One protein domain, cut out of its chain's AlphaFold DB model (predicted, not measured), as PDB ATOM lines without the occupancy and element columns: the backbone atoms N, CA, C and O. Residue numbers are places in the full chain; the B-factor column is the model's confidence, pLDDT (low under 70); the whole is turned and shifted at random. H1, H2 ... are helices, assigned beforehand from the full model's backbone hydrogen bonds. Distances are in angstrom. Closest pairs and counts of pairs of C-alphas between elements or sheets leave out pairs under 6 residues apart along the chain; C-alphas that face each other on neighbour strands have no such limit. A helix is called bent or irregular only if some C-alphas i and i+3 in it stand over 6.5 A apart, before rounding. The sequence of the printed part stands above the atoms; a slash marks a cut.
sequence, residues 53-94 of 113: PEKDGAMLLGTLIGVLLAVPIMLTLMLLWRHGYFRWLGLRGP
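What this domain is: This is residues 53 to 94 of the 113 residues of an uncharacterized protein of Papilio polytes (UniProt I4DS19). One long helix, H1, with a kink partway along, makes nearly the whole length of a thin rod; beyond residue 82 the backbone folds round into a small head made of the short helix H2 and the unnamed residues 90 to 94. The 42 printed residues hold two named helices, H1 then H2, and no named strand: the class is all helix. The whole is extended, with a radius of gyration of the C-alphas of 16.4 A and spans of 50 by 15 by 11 A.

Where its parts are: H1 covers residues 53 to 82, 43.2 A from C-alpha 53 at (-63.885, -46.470, -12.896) to C-alpha 82 at (-42.416, -26.748, 19.010). It has a kink of 34 degrees near residue 69, and is neither bent nor irregular, but only just: C-alphas 68 and 71 are 6.4 A apart. H2, residues 85 to 89, ends at C-alpha 89 (-36.489, -37.870, 24.629); it is irregular, with C-alphas 85 and 88 at 7.1 A.

How they stand to each other: Residues 53 to 79 of H1 stand free. A tight link of 2 residues joins H1 to H2. The two are close but not clearly touching; their closest C-alphas, those of Leu 80 and Phe 86, are 7.8 A apart. O i to N i+4 pairs are within hydrogen-bond range in 23 of 26 cases in H1 and 0 of 1 in H2, where 1 of 2 O i to N i+3 pairs is.

The domain as a whole: The C-alphas farthest apart, of Pro 53 and Gly 90, are 49.9 A apart. The printed part has no cut. Its mean pLDDT is 77.2, with residues 53 to 55 and 82 to 94 under 70.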
ATOM      1  N   PRO A  53     -63.324 -47.609 -13.627       63.31
ATOM      2  CA  PRO A  53     -63.885 -46.470 -12.896       63.31
ATOM      3  C   PRO A  53     -63.979 -46.734 -11.384       63.31
ATOM      4  O   PRO A  53     -63.801 -45.818 -10.587       63.31
ATOM      5  N   GLU A  54     -64.164 -47.997 -10.994       64.06
ATOM      6  CA  GLU A  54     -64.161 -48.482  -9.610       64.06
ATOM      7  C   GLU A  54     -62.840 -48.199  -8.855       64.06
ATOM      8  O   GLU A  54     -62.857 -47.801  -7.690       64.06
ATOM      9  N   LYS A  55     -61.686 -48.361  -9.516       68.44
ATOM     10  CA  LYS A  55     -60.356 -48.181  -8.912       68.44
ATOM     11  C   LYS A  55     -59.869 -46.751  -9.061       68.44
ATOM     12  O   LYS A  55     -59.335 -46.185  -8.107       68.44
ATOM     13  N   ASP A  56     -60.100 -46.167 -10.231       75.50
ATOM     14  CA  ASP A  56     -59.661 -44.809 -10.538       75.50
ATOM     15  C   ASP A  56     -60.420 -43.790  -9.671       75.50
ATOM     16  O   ASP A  56     -59.821 -42.850  -9.146       75.50
ATOM     17  N   GLY A  57     -61.713 -44.027  -9.406       79.81
ATOM     18  CA  GLY A  57     -62.505 -43.212  -8.481       79.81
ATOM     19  C   GLY A  57     -62.025 -43.300  -7.027       79.81
ATOM     20  O   GLY A  57     -61.933 -42.280  -6.345       79.81
ATOM     21  N   ALA A  58     -61.657 -44.498  -6.559       84.56
ATOM     22  CA  ALA A  58     -61.135 -44.692  -5.206       84.56
ATOM     23  C   ALA A  58     -59.773 -44.007  -5.005       84.56
ATOM     24  O   ALA A  58     -59.545 -43.378  -3.969       84.56
ATOM     25  N   MET A  59     -58.884 -44.072  -6.004       85.75
ATOM     26  CA  MET A  59     -57.608 -43.350  -5.975       85.75
ATOM     27  C   MET A  59     -57.823 -41.835  -5.942       85.75
ATOM     28  O   MET A  59     -57.207 -41.146  -5.127       85.75
ATOM     29  N   LEU A  60     -58.732 -41.310  -6.768       88.88
ATOM     30  CA  LEU A  60     -59.023 -39.877  -6.804       88.88
ATOM     31  C   LEU A  60     -59.581 -39.380  -5.460       88.88
ATOM     32  O   LEU A  60     -59.111 -38.378  -4.926       88.88
ATOM     33  N   LEU A  61     -60.507 -40.129  -4.857       91.06
ATOM     34  CA  LEU A  61     -61.055 -39.801  -3.539       91.06
ATOM     35  C   LEU A  61     -59.986 -39.869  -2.438       91.06
ATOM     36  O   LEU A  61     -59.893 -38.968  -1.604       91.06
ATOM     37  N   GLY A  62     -59.142 -40.904  -2.462       92.31
ATOM     38  CA  GLY A  62     -58.045 -41.071  -1.509       92.31
ATOM     39  C   GLY A  62     -57.023 -39.936  -1.583       92.31
ATOM     40  O   GLY A  62     -56.619 -39.406  -0.549       92.31
ATOM     41  N   THR A  63     -56.647 -39.509  -2.793       92.00
ATOM     42  CA  THR A  63     -55.726 -38.374  -2.975       92.00
ATOM     43  C   THR A  63     -56.329 -37.060  -2.483       92.00
ATOM     44  O   THR A  63     -55.640 -36.300  -1.803       92.00
ATOM     45  N   LEU A  64     -57.619 -36.818  -2.733       92.50
ATOM     46  CA  LEU A  64     -58.310 -35.617  -2.262       92.50
ATOM     47  C   LEU A  64     -58.336 -35.549  -0.729       92.50
ATOM     48  O   LEU A  64     -57.943 -34.537  -0.147       92.50
ATOM     49  N   ILE A  65     -58.715 -36.648  -0.070       95.62
ATOM     50  CA  ILE A  65     -58.710 -36.748   1.396       95.62
ATOM     51  C   ILE A  65     -57.284 -36.593   1.947       95.62
ATOM     52  O   ILE A  65     -57.073 -35.869   2.921       95.62
ATOM     53  N   GLY A  66     -56.295 -37.226   1.311       95.44
ATOM     54  CA  GLY A  66     -54.892 -37.145   1.717       95.44
ATOM     55  C   GLY A  66     -54.347 -35.716   1.705       95.44
ATOM     56  O   GLY A  66     -53.707 -35.298   2.667       95.44
ATOM     57  N   VAL A  67     -54.651 -34.936   0.664       95.00
ATOM     58  CA  VAL A  67     -54.224 -33.529   0.564       95.00
ATOM     59  C   VAL A  67     -54.902 -32.657   1.626       95.00
ATOM     60  O   VAL A  67     -54.235 -31.842   2.264       95.00
ATOM     61  N   LEU A  68     -56.201 -32.861   1.870       94.62
ATOM     62  CA  LEU A  68     -56.952 -32.150   2.914       94.62
ATOM     63  C   LEU A  68     -56.392 -32.413   4.320       94.62
ATOM     64  O   LEU A  68     -56.321 -31.493   5.135       94.62
ATOM     65  N   LEU A  69     -55.964 -33.647   4.599       95.38
ATOM     66  CA  LEU A  69     -55.385 -34.023   5.890       95.38
ATOM     67  C   LEU A  69     -53.895 -33.680   6.020       95.38
ATOM     68  O   LEU A  69     -53.413 -33.508   7.138       95.38
ATOM     69  N   ALA A  70     -53.158 -33.521   4.919       95.12
ATOM     70  CA  ALA A  70     -51.732 -33.195   4.965       95.12
ATOM     71  C   ALA A  70     -51.454 -31.885   5.722       95.12
ATOM     72  O   ALA A  70     -50.528 -31.820   6.528       95.12
ATOM     73  N   VAL A  71     -52.282 -30.856   5.524       91.44
ATOM     74  CA  VAL A  71     -52.127 -29.545   6.179       91.44
ATOM     75  C   VAL A  71     -52.246 -29.628   7.711       91.44
ATOM     76  O   VAL A  71     -51.297 -29.230   8.393       91.44
ATOM     77  N   PRO A  72     -53.341 -30.157   8.297       92.62
ATOM     78  CA  PRO A  72     -53.440 -30.287   9.749       92.62
ATOM     79  C   PRO A  72     -52.413 -31.273  10.321       92.62
ATOM     80  O   PRO A  72     -51.918 -31.048  11.425       92.62
ATOM     81  N   ILE A  73     -52.026 -32.325   9.591       93.50
ATOM     82  CA  ILE A  73     -50.983 -33.265  10.038       93.50
ATOM     83  C   ILE A  73     -49.625 -32.560  10.153       93.50
ATOM     84  O   ILE A  73     -48.968 -32.648  11.186       93.50
ATOM     85  N   MET A  74     -49.209 -31.803   9.139       90.75
ATOM     86  CA  MET A  74     -47.933 -31.079   9.196       90.75
ATOM     87  C   MET A  74     -47.936 -29.997  10.280       90.75
ATOM     88  O   MET A  74     -46.943 -29.827  10.987       90.75
ATOM     89  N   LEU A  75     -49.065 -29.305  10.461       86.56
ATOM     90  CA  LEU A  75     -49.220 -28.291  11.501       86.56
ATOM     91  C   LEU A  75     -49.169 -28.910  12.903       86.56
ATOM     92  O   LEU A  75     -48.465 -28.401  13.771       86.56
ATOM     93  N   THR A  76     -49.856 -30.032  13.128       86.12
ATOM     94  CA  THR A  76     -49.808 -30.754  14.411       86.12
ATOM     95  C   THR A  76     -48.418 -31.302  14.701       86.12
ATOM     96  O   THR A  76     -47.942 -31.128  15.817       86.12
ATOM     97  N   LEU A  77     -47.723 -31.871  13.711       86.00
ATOM     98  CA  LEU A  77     -46.328 -32.299  13.851       86.00
ATOM     99  C   LEU A  77     -45.405 -31.130  14.215       86.00
ATOM    100  O   LEU A  77     -44.601 -31.249  15.139       86.00
ATOM    101  N   MET A  78     -45.550 -29.981  13.548       82.38
ATOM    102  CA  MET A  78     -44.789 -28.774  13.883       82.38
ATOM    103  C   MET A  78     -45.101 -28.264  15.290       82.38
ATOM    104  O   MET A  78     -44.181 -27.914  16.026       82.38
ATOM    105  N   LEU A  79     -46.373 -28.241  15.694       78.12
ATOM    106  CA  LEU A  79     -46.764 -27.824  17.040       78.12
ATOM    107  C   LEU A  79     -46.268 -28.802  18.104       78.12
ATOM    108  O   LEU A  79     -45.769 -28.353  19.127       78.12
ATOM    109  N   LEU A  80     -46.338 -30.112  17.867       77.88
ATOM    110  CA  LEU A  80     -45.811 -31.148  18.764       77.88
ATOM    111  C   LEU A  80     -44.291 -31.033  18.928       77.88
ATOM    112  O   LEU A  80     -43.780 -31.160  20.046       77.88
ATOM    113  N   TRP A  81     -43.577 -30.735  17.837       70.69
ATOM    114  CA  TRP A  81     -42.145 -30.440  17.876       70.69
ATOM    115  C   TRP A  81     -41.873 -29.149  18.664       70.69
ATOM    116  O   TRP A  81     -41.035 -29.136  19.568       70.69
ATOM    117  N   ARG A  82     -42.619 -28.070  18.391       67.56
ATOM    118  CA  ARG A  82     -42.416 -26.748  19.010       67.56
ATOM    119  C   ARG A  82     -42.813 -26.693  20.489       67.56
ATOM    120  O   ARG A  82     -42.115 -26.064  21.276       67.56
ATOM    121  N   HIS A  83     -43.889 -27.370  20.889       65.19
ATOM    122  CA  HIS A  83     -44.372 -27.428  22.277       65.19
ATOM    123  C   HIS A  83     -43.604 -28.423  23.157       65.19
ATOM    124  O   HIS A  83     -43.879 -28.520  24.353       65.19
ATOM    125  N   GLY A  84     -42.614 -29.135  22.611       58.75
ATOM    126  CA  GLY A  84     -41.704 -29.942  23.416       58.75
ATOM    127  C   GLY A  84     -42.351 -31.188  24.017       58.75
ATOM    128  O   GLY A  84     -41.955 -31.601  25.103       58.75
ATOM    129  N   TYR A  85     -43.293 -31.840  23.328       57.19
ATOM    130  CA  TYR A  85     -43.774 -33.164  23.768       57.19
ATOM    131  C   TYR A  85     -42.638 -34.217  23.739       57.19
ATOM    132  O   TYR A  85     -42.639 -35.178  24.501       57.19
ATOM    133  N   PHE A  86     -41.580 -33.955  22.958       53.66
ATOM    134  CA  PHE A  86     -40.287 -34.653  22.982       53.66
ATOM    135  C   PHE A  86     -39.357 -34.263  24.154       53.66
ATOM    136  O   PHE A  86     -38.184 -34.639  24.163       53.66
ATOM    137  N   ARG A  87     -39.845 -33.562  25.190       53.12
ATOM    138  CA  ARG A  87     -39.067 -33.294  26.419       53.12
ATOM    139  C   ARG A  87     -38.667 -34.585  27.147       53.12
ATOM    140  O   ARG A  87     -37.675 -34.573  27.867       53.12
ATOM    141  N   TRP A  88     -39.382 -35.692  26.916       55.03
ATOM    142  CA  TRP A  88     -39.035 -37.018  27.444       55.03
ATOM    143  C   TRP A  88     -37.853 -37.689  26.714       55.03
ATOM    144  O   TRP A  88     -37.124 -38.459  27.327       55.03
ATOM    145  N   LEU A  89     -37.599 -37.343  25.446       57.50
ATOM    146  CA  LEU A  89     -36.489 -37.870  24.629       57.50
ATOM    147  C   LEU A  89     -35.275 -36.922  24.548       57.50
ATOM    148  O   LEU A  89     -34.347 -37.166  23.784       57.50
ATOM    149  N   GLY A  90     -35.255 -35.830  25.320       56.12
ATOM    150  CA  GLY A  90     -34.087 -34.948  25.443       56.12
ATOM    151  C   GLY A  90     -33.789 -34.038  24.241       56.12
ATOM    152  O   GLY A  90     -32.893 -33.199  24.336       56.12
ATOM    153  N   LEU A  91     -34.543 -34.121  23.138       57.75
ATOM    154  CA  LEU A  91     -34.392 -33.203  22.004       57.75
ATOM    155  C   LEU A  91     -35.148 -31.889  22.271       57.75
ATOM    156  O   LEU A  91     -36.362 -31.788  22.096       57.75
ATOM    157  N   ARG A  92     -34.409 -30.855  22.694       57.53
ATOM    158  CA  ARG A  92     -34.893 -29.467  22.755       57.53
ATOM    159  C   ARG A  92     -34.994 -28.902  21.334       57.53
ATOM    160  O   ARG A  92     -33.972 -28.662  20.699       57.53
ATOM    161  N   GLY A  93     -36.215 -28.662  20.856       60.09
ATOM    162  CA  GLY A  93     -36.440 -27.823  19.677       60.09
ATOM    163  C   GLY A  93     -35.953 -26.382  19.910       60.09
ATOM    164  O   GLY A  93     -35.851 -25.958  21.069       60.09
ATOM    165  N   PRO A  94     -35.630 -25.624  18.846       57.72
ATOM    166  CA  PRO A  94     -35.206 -24.235  18.966       57.72
ATOM    167  C   PRO A  94     -36.353 -23.408  19.557       57.72
ATOM    168  O   PRO A  94     -37.393 -23.214  18.935       57.72
TER     169      PRO A  94